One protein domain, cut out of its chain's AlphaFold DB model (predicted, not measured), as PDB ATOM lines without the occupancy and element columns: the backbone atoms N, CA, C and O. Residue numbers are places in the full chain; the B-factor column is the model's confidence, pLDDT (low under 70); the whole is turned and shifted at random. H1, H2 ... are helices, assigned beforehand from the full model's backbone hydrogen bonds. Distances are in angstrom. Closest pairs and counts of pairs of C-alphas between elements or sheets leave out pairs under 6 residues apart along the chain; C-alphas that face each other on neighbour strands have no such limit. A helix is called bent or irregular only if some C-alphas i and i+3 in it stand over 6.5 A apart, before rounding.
ATOM      1  N   ILE A   2      38.867 -19.813   2.014       76.56
ATOM      2  CA  ILE A   2      38.813 -19.196   3.360       76.56
ATOM      3  C   ILE A   2      37.749 -19.838   4.278       76.56
ATOM      4  O   ILE A   2      38.044 -20.164   5.420       76.56
ATOM      5  N   LYS A   3      36.545 -20.131   3.764       67.81
ATOM      6  CA  LYS A   3      35.472 -20.797   4.536       67.81
ATOM      7  C   LYS A   3      35.846 -22.209   5.026       67.81
ATOM      8  O   LYS A   3      35.485 -22.582   6.134       67.81
ATOM      9  N   LEU A   4      36.603 -22.964   4.226       72.56
ATOM     10  CA  LEU A   4      37.082 -24.310   4.576       72.56
ATOM     11  C   LEU A   4      38.176 -24.264   5.651       72.56
ATOM     12  O   LEU A   4      38.178 -25.107   6.540       72.56
ATOM     13  N   LEU A   5      39.055 -23.258   5.600       74.50
ATOM     14  CA  LEU A   5      40.102 -23.031   6.604       74.50
ATOM     15  C   LEU A   5      39.531 -22.585   7.958       74.50
ATOM     16  O   LEU A   5      40.001 -23.022   9.004       74.50
ATOM     17  N   ILE A   6      38.491 -21.746   7.948       77.25
ATOM     18  CA  ILE A   6      37.788 -21.337   9.173       77.25
ATOM     19  C   ILE A   6      37.074 -22.542   9.802       77.25
ATOM     20  O   ILE A   6      37.156 -22.745  11.013       77.25
ATOM     21  N   LEU A   7      36.424 -23.374   8.983       76.19
ATOM     22  CA  LEU A   7      35.731 -24.572   9.453       76.19
ATOM     23  C   LEU A   7      36.708 -25.608  10.032       76.19
ATOM     24  O   LEU A   7      36.470 -26.132  11.118       76.19
ATOM     25  N   SER A   8      37.831 -25.873   9.356       72.75
ATOM     26  CA  SER A   8      38.844 -26.815   9.847       72.75
ATOM     27  C   SER A   8      39.540 -26.315  11.114       72.75
ATOM     28  O   SER A   8      39.756 -27.099  12.039       72.75
ATOM     29  N   GLY A   9      39.813 -25.008  11.210       76.12
ATOM     30  CA  GLY A   9      40.331 -24.378  12.425       76.12
ATOM     31  C   GLY A   9      39.370 -24.512  13.608       76.12
ATOM     32  O   GLY A   9      39.785 -24.882  14.707       76.12
ATOM     33  N   PHE A  10      38.071 -24.299  13.382       79.94
ATOM     34  CA  PHE A  10      37.046 -24.466  14.412       79.94
ATOM     35  C   PHE A  10      36.937 -25.922  14.892       79.94
ATOM     36  O   PHE A  10      36.931 -26.174  16.098       79.94
ATOM     37  N   ILE A  11      36.940 -26.887  13.966       78.50
ATOM     38  CA  ILE A  11      36.931 -28.323  14.290       78.50
ATOM     39  C   ILE A  11      38.169 -28.698  15.118       78.50
ATOM     40  O   ILE A  11      38.043 -29.382  16.134       78.50
ATOM     41  N   GLY A  12      39.353 -28.205  14.743       76.19
ATOM     42  CA  GLY A  12      40.595 -28.439  15.481       76.19
ATOM     43  C   GLY A  12      40.537 -27.932  16.926       76.19
ATOM     44  O   GLY A  12      40.865 -28.673  17.855       76.19
ATOM     45  N   ILE A  13      40.050 -26.705  17.136       80.06
ATOM     46  CA  ILE A  13      39.905 -26.100  18.473       80.06
ATOM     47  C   ILE A  13      38.926 -26.902  19.341       80.06
ATOM     48  O   ILE A  13      39.203 -27.161  20.516       80.06
ATOM     49  N   VAL A  14      37.796 -27.331  18.771       78.12
ATOM     50  CA  VAL A  14      36.795 -28.151  19.470       78.12
ATOM     51  C   VAL A  14      37.379 -29.515  19.856       78.12
ATOM     52  O   VAL A  14      37.241 -29.932  21.007       78.12
ATOM     53  N   CYS A  15      38.105 -30.175  18.951       75.88
ATOM     54  CA  CYS A  15      38.762 -31.457  19.214       75.88
ATOM     55  C   CYS A  15      39.790 -31.369  20.350       75.88
ATOM     56  O   CYS A  15      39.781 -32.218  21.245       75.88
ATOM     57  N   VAL A  16      40.633 -30.331  20.358       78.00
ATOM     58  CA  VAL A  16      41.628 -30.108  21.421       78.00
ATOM     59  C   VAL A  16      40.944 -29.850  22.765       78.00
ATOM     60  O   VAL A  16      41.306 -30.473  23.766       78.00
ATOM     61  N   LYS A  17      39.896 -29.012  22.795       77.81
ATOM     62  CA  LYS A  17      39.119 -28.756  24.020       77.81
ATOM     63  C   LYS A  17      38.498 -30.029  24.583       77.81
ATOM     64  O   LYS A  17      38.598 -30.258  25.782       77.81
ATOM     65  N   ILE A  18      37.900 -30.868  23.737       72.69
ATOM     66  CA  ILE A  18      37.281 -32.139  24.146       72.69
ATOM     67  C   ILE A  18      38.335 -33.142  24.631       72.69
ATOM     68  O   ILE A  18      38.056 -33.968  25.505       72.69
ATOM     69  N   HIS A  19      39.558 -33.088  24.093       74.19
ATOM     70  CA  HIS A  19      40.623 -33.997  24.502       74.19
ATOM     71  C   HIS A  19      41.120 -33.732  25.927       74.19
ATOM     72  O   HIS A  19      41.383 -34.699  26.639       74.19
ATOM     73  N   GLY A  20      41.151 -32.464  26.351       75.12
ATOM     74  CA  GLY A  20      41.538 -32.038  27.702       75.12
ATOM     75  C   GLY A  20      40.452 -32.169  28.780       75.12
ATOM     76  O   GLY A  20      40.683 -31.782  29.923       75.12
ATOM     77  N   MET A  21      39.260 -32.682  28.455       82.38
ATOM     78  CA  MET A  21      38.166 -32.846  29.422       82.38
ATOM     79  C   MET A  21      38.285 -34.144  30.229       82.38
ATOM     80  O   MET A  21      38.735 -35.173  29.723       82.38
ATOM     81  N   SER A  22      37.768 -34.126  31.462       81.62
ATOM     82  CA  SER A  22      37.583 -35.344  32.256       81.62
ATOM     83  C   SER A  22      36.609 -36.316  31.577       81.62
ATOM     84  O   SER A  22      35.711 -35.908  30.834       81.62
ATOM     85  N   PHE A  23      36.777 -37.614  31.846       79.88
ATOM     86  CA  PHE A  23      36.080 -38.701  31.150       79.88
ATOM     87  C   PHE A  23      34.556 -38.498  31.052       79.88
ATOM     88  O   PHE A  23      34.001 -38.550  29.956       79.88
ATOM     89  N   MET A  24      33.896 -38.164  32.167       82.12
ATOM     90  CA  MET A  24      32.443 -37.943  32.208       82.12
ATOM     91  C   MET A  24      31.986 -36.780  31.317       82.12
ATOM     92  O   MET A  24      30.975 -36.882  30.625       82.12
ATOM     93  N   LYS A  25      32.752 -35.684  31.270       78.88
ATOM     94  CA  LYS A  25      32.427 -34.526  30.424       78.88
ATOM     95  C   LYS A  25      32.687 -34.810  28.940       78.88
ATOM     96  O   LYS A  25      31.926 -34.363  28.087       78.88
ATOM     97  N   LYS A  26      33.723 -35.597  28.635       79.38
ATOM     98  CA  LYS A  26      34.037 -36.066  27.277       79.38
ATOM     99  C   LYS A  26      32.944 -36.989  26.737       79.38
ATOM    100  O   LYS A  26      32.579 -36.883  25.570       79.38
ATOM    101  N   LEU A  27      32.406 -37.865  27.588       81.19
ATOM    102  CA  LEU A  27      31.284 -38.741  27.250       81.19
ATOM    103  C   LEU A  27      30.016 -37.929  26.950       81.19
ATOM    104  O   LEU A  27      29.427 -38.109  25.888       81.19
ATOM    105  N   ALA A  28      29.654 -36.978  27.817       81.06
ATOM    106  CA  ALA A  28      28.506 -36.097  27.596       81.06
ATOM    107  C   ALA A  28      28.626 -35.291  26.287       81.06
ATOM    108  O   ALA A  28      27.679 -35.234  25.507       81.06
ATOM    109  N   ALA A  29      29.809 -34.736  25.992       81.31
ATOM    110  CA  ALA A  29      30.053 -34.001  24.749       81.31
ATOM    111  C   ALA A  29      29.891 -34.880  23.497       81.31
ATOM    112  O   ALA A  29      29.313 -34.442  22.503       81.31
ATOM    113  N   LYS A  30      30.363 -36.134  23.542       81.56
ATOM    114  CA  LYS A  30      30.166 -37.096  22.447       81.56
ATOM    115  C   LYS A  30      28.690 -37.414  22.233       81.56
ATOM    116  O   LYS A  30      28.245 -37.416  21.092       81.56
ATOM    117  N   ILE A  31      27.941 -37.638  23.312       83.56
ATOM    118  CA  ILE A  31      26.504 -37.926  23.252       83.56
ATOM    119  C   ILE A  31      25.751 -36.762  22.593       83.56
ATOM    120  O   ILE A  31      25.007 -36.977  21.640       83.56
ATOM    121  N   VAL A  32      26.008 -35.523  23.026       85.56
ATOM    122  CA  VAL A  32      25.389 -34.323  22.437       85.56
ATOM    123  C   VAL A  32      25.746 -34.173  20.956       85.56
ATOM    124  O   VAL A  32      24.868 -33.884  20.148       85.56
ATOM    125  N   MET A  33      27.004 -34.413  20.572       83.81
ATOM    126  CA  MET A  33      27.406 -34.362  19.162       83.81
ATOM    127  C   MET A  33      26.703 -35.424  18.314       83.81
ATOM    128  O   MET A  33      26.274 -35.115  17.207       83.81
ATOM    129  N   VAL A  34      26.551 -36.651  18.820       87.12
ATOM    130  CA  VAL A  34      25.846 -37.725  18.103       87.12
ATOM    131  C   VAL A  34      24.374 -37.371  17.906       87.12
ATOM    132  O   VAL A  34      23.889 -37.439  16.781       87.12
ATOM    133  N   TYR A  35      23.675 -36.925  18.952       86.81
ATOM    134  CA  TYR A  35      22.270 -36.527  18.826       86.81
ATOM    135  C   TYR A  35      22.082 -35.271  17.968       86.81
ATOM    136  O   TYR A  35      21.134 -35.206  17.190       86.81
ATOM    137  N   GLY A  36      23.006 -34.309  18.036       86.50
ATOM    138  CA  GLY A  36      23.004 -33.143  17.152       86.50
ATOM    139  C   GLY A  36      23.200 -33.524  15.683       86.50
ATOM    140  O   GLY A  36      22.493 -33.017  14.816       86.50
ATOM    141  N   MET A  37      24.107 -34.464  15.397       86.06
ATOM    142  CA  MET A  37      24.298 -34.999  14.046       86.06
ATOM    143  C   MET A  37      23.076 -35.785  13.564       86.06
ATOM    144  O   MET A  37      22.653 -35.587  12.431       86.06
ATOM    145  N   LEU A  38      22.466 -36.617  14.413       88.75
ATOM    146  CA  LEU A  38      21.227 -37.329  14.080       88.75
ATOM    147  C   LEU A  38      20.076 -36.362  13.779       88.75
ATOM    148  O   LEU A  38      19.361 -36.565  12.802       88.75
ATOM    149  N   GLY A  39      19.932 -35.287  14.560       89.88
ATOM    150  CA  GLY A  39      18.959 -34.228  14.288       89.88
ATOM    151  C   GLY A  39      19.203 -33.544  12.942       89.88
ATOM    152  O   GLY A  39      18.264 -33.343  12.175       89.88
ATOM    153  N   TRP A  40      20.467 -33.260  12.607       89.38
ATOM    154  CA  TRP A  40      20.823 -32.687  11.306       89.38
ATOM    155  C   TRP A  40      20.535 -33.624  10.134       89.38
ATOM    156  O   TRP A  40      20.014 -33.182   9.113       89.38
ATOM    157  N   VAL A  41      20.845 -34.913  10.284       91.06
ATOM    158  CA  VAL A  41      20.521 -35.938   9.283       91.06
ATOM    159  C   VAL A  41      19.006 -36.054   9.115       91.06
ATOM    160  O   VAL A  41      18.530 -36.088   7.983       91.06
ATOM    161  N   GLY A  42      18.244 -36.043  10.211       92.12
ATOM    162  CA  GLY A  42      16.781 -36.048  10.178       92.12
ATOM    163  C   GLY A  42      16.202 -34.838   9.443       92.12
ATOM    164  O   GLY A  42      15.325 -35.005   8.600       92.12
ATOM    165  N   LEU A  43      16.734 -33.635   9.688       92.12
ATOM    166  CA  LEU A  43      16.301 -32.437   8.964       92.12
ATOM    167  C   LEU A  43      16.668 -32.506   7.476       92.12
ATOM    168  O   LEU A  43      15.848 -32.172   6.628       92.12
ATOM    169  N   GLY A  44      17.876 -32.976   7.152       91.25
ATOM    170  CA  GLY A  44      18.295 -33.185   5.765       91.25
ATOM    171  C   GLY A  44      17.383 -34.172   5.036       91.25
ATOM    172  O   GLY A  44      16.992 -33.923   3.900       91.25
ATOM    173  N   PHE A  45      16.988 -35.254   5.707       90.88
ATOM    174  CA  PHE A  45      16.043 -36.226   5.168       90.88
ATOM    175  C   PHE A  45      14.644 -35.628   4.969       90.88
ATOM    176  O   PHE A  45      14.050 -35.830   3.914       90.88
ATOM    177  N   ALA A  46      14.143 -34.840   5.924       87.38
ATOM    178  CA  ALA A  46      12.861 -34.150   5.786       87.38
ATOM    179  C   ALA A  46      12.859 -33.189   4.586       87.38
ATOM    180  O   ALA A  46      11.943 -33.235   3.771       87.38
ATOM    181  N   LEU A  47      13.909 -32.375   4.431       89.88
ATOM    182  CA  LEU A  47      14.049 -31.465   3.291       89.88
ATOM    183  C   LEU A  47      14.102 -32.218   1.958       89.88
ATOM    184  O   LEU A  47      13.442 -31.814   1.008       89.88
ATOM    185  N   LEU A  48      14.834 -33.334   1.896       88.25
ATOM    186  CA  LEU A  48      14.868 -34.183   0.703       88.25
ATOM    187  C   LEU A  48      13.487 -34.748   0.363       88.25
ATOM    188  O   LEU A  48      13.120 -34.755  -0.809       88.25
ATOM    189  N   LEU A  49      12.722 -35.200   1.360       85.31
ATOM    190  CA  LEU A  49      11.358 -35.680   1.141       85.31
ATOM    191  C   LEU A  49      10.453 -34.569   0.605       85.31
ATOM    192  O   LEU A  49       9.802 -34.796  -0.408       85.31
ATOM    193  N   PHE A  50      10.473 -33.377   1.211       81.19
ATOM    194  CA  PHE A  50       9.691 -32.227   0.739       81.19
ATOM    195  C   PHE A  50      10.047 -31.825  -0.696       81.19
ATOM    196  O   PHE A  50       9.163 -31.634  -1.526       81.19
ATOM    197  N   SER A  51      11.339 -31.757  -1.029       78.06
ATOM    198  CA  SER A  51      11.761 -31.447  -2.397       78.06
ATOM    199  C   SER A  51      11.367 -32.539  -3.389       78.06
ATOM    200  O   SER A  51      11.038 -32.232  -4.529       78.06
ATOM    201  N   MET A  52      11.387 -33.812  -2.986       77.31
ATOM    202  CA  MET A  52      10.957 -34.919  -3.846       77.31
ATOM    203  C   MET A  52       9.442 -34.920  -4.058       77.31
ATOM    204  O   MET A  52       9.012 -35.209  -5.171       77.31
ATOM    205  N   THR A  53       8.640 -34.576  -3.046       72.12
ATOM    206  CA  THR A  53       7.184 -34.433  -3.194       72.12
ATOM    207  C   THR A  53       6.828 -33.243  -4.075       72.12
ATOM    208  O   THR A  53       6.083 -33.427  -5.027       72.12
ATOM    209  N   GLU A  54       7.438 -32.072  -3.862       68.81
ATOM    210  CA  GLU A  54       7.224 -30.901  -4.728       68.81
ATOM    211  C   GLU A  54       7.659 -31.177  -6.172       68.81
ATOM    212  O   GLU A  54       6.954 -30.835  -7.121       68.81
ATOM    213  N   LEU A  55       8.805 -31.841  -6.363       67.62
ATOM    214  CA  LEU A  55       9.268 -32.227  -7.693       67.62
ATOM    215  C   LEU A  55       8.325 -33.252  -8.331       67.62
ATOM    216  O   LEU A  55       8.097 -33.195  -9.534       67.62
ATOM    217  N   TYR A  56       7.795 -34.202  -7.565       65.88
ATOM    218  CA  TYR A  56       6.855 -35.192  -8.083       65.88
ATOM    219  C   TYR A  56       5.519 -34.548  -8.472       65.88
ATOM    220  O   TYR A  56       5.010 -34.813  -9.559       65.88
ATOM    221  N   GLU A  57       4.982 -33.669  -7.630       63.69
ATOM    222  CA  GLU A  57       3.727 -32.959  -7.882       63.69
ATOM    223  C   GLU A  57       3.853 -32.002  -9.074       63.69
ATOM    224  O   GLU A  57       3.040 -32.081  -9.996       63.69
ATOM    225  N   GLY A  58       4.912 -31.185  -9.120       59.22
ATOM    226  CA  GLY A  58       5.110 -30.183 -10.172       59.22
ATOM    227  C   GLY A  58       5.685 -30.722 -11.488       59.22
ATOM    228  O   GLY A  58       5.377 -30.207 -12.557       59.22
ATOM    229  N   LYS A  59       6.520 -31.772 -11.481       57.78
ATOM    230  CA  LYS A  59       7.122 -32.291 -12.732       57.78
ATOM    231  C   LYS A  59       6.174 -33.192 -13.517       57.78
ATOM    232  O   LYS A  59       6.296 -33.275 -14.739       57.78
TER     233      LYS A  59
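What this domain is: This is residues 2 to 59 of the 161 residues of an uncharacterized protein of Lachnospiraceae bacterium (UniProt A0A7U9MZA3). Two helices, H1 and the much longer H2, make an open V: they meet near the turn between them and spread apart from there, H1 as the shorter arm and H2 as the longer one. Both arms stick out from the corner, with residues 2 to 16 of H1 and residues 31 to 59 of H2 standing free. The printed part has 58 residues with two named helices, H1 then H2, and no named strand; its class is all helix. The whole is extended, with a radius of gyration of the C-alphas of 17.5 A, and flat, spanning 53 by 31 by 5 A.

Where its parts are: H1 holds residues 2 to 19 and begins at C-alpha 2, at (38.813, -19.196, 3.360); it is 25.9 A from first to last C-alpha. A tight link of 3 residues leads on to H2, residues 23 to 59, which is 53.0 A long from C-alpha 23, at (36.080, -38.701, 31.150), to C-alpha 59, at (7.122, -32.291, -12.732). Neither helix is bent.

How they stand to each other: H1 and H2 only just touch, with 3 pairs of C-alphas within 8 A. H1 touches H2 with residues 18 to 19 alone, and H2 touches H1 with residues 26 to 29 alone; the closest C-alphas of the two helices, those of Ile 18 and Lys 26, are 6.0 A apart. The helices run opposite ways at a tilt of 36 degrees, only just steep, and form a helical hairpin. Their centres are 21.3 A apart. In H1 and H2 every O i to N i+4 pair is within hydrogen-bond range.

The domain as a whole: The two C-alphas farthest apart are those of Ser 22 and Lys 59, at 54.4 A. The C-alphas of Ile 2 and Lys 59, the first and last printed, are 37.9 A apart. The printed part has no cut and no long link. The mean pLDDT of the printed part is 79.6; residue 3 and residues 54 to 59 are under 70.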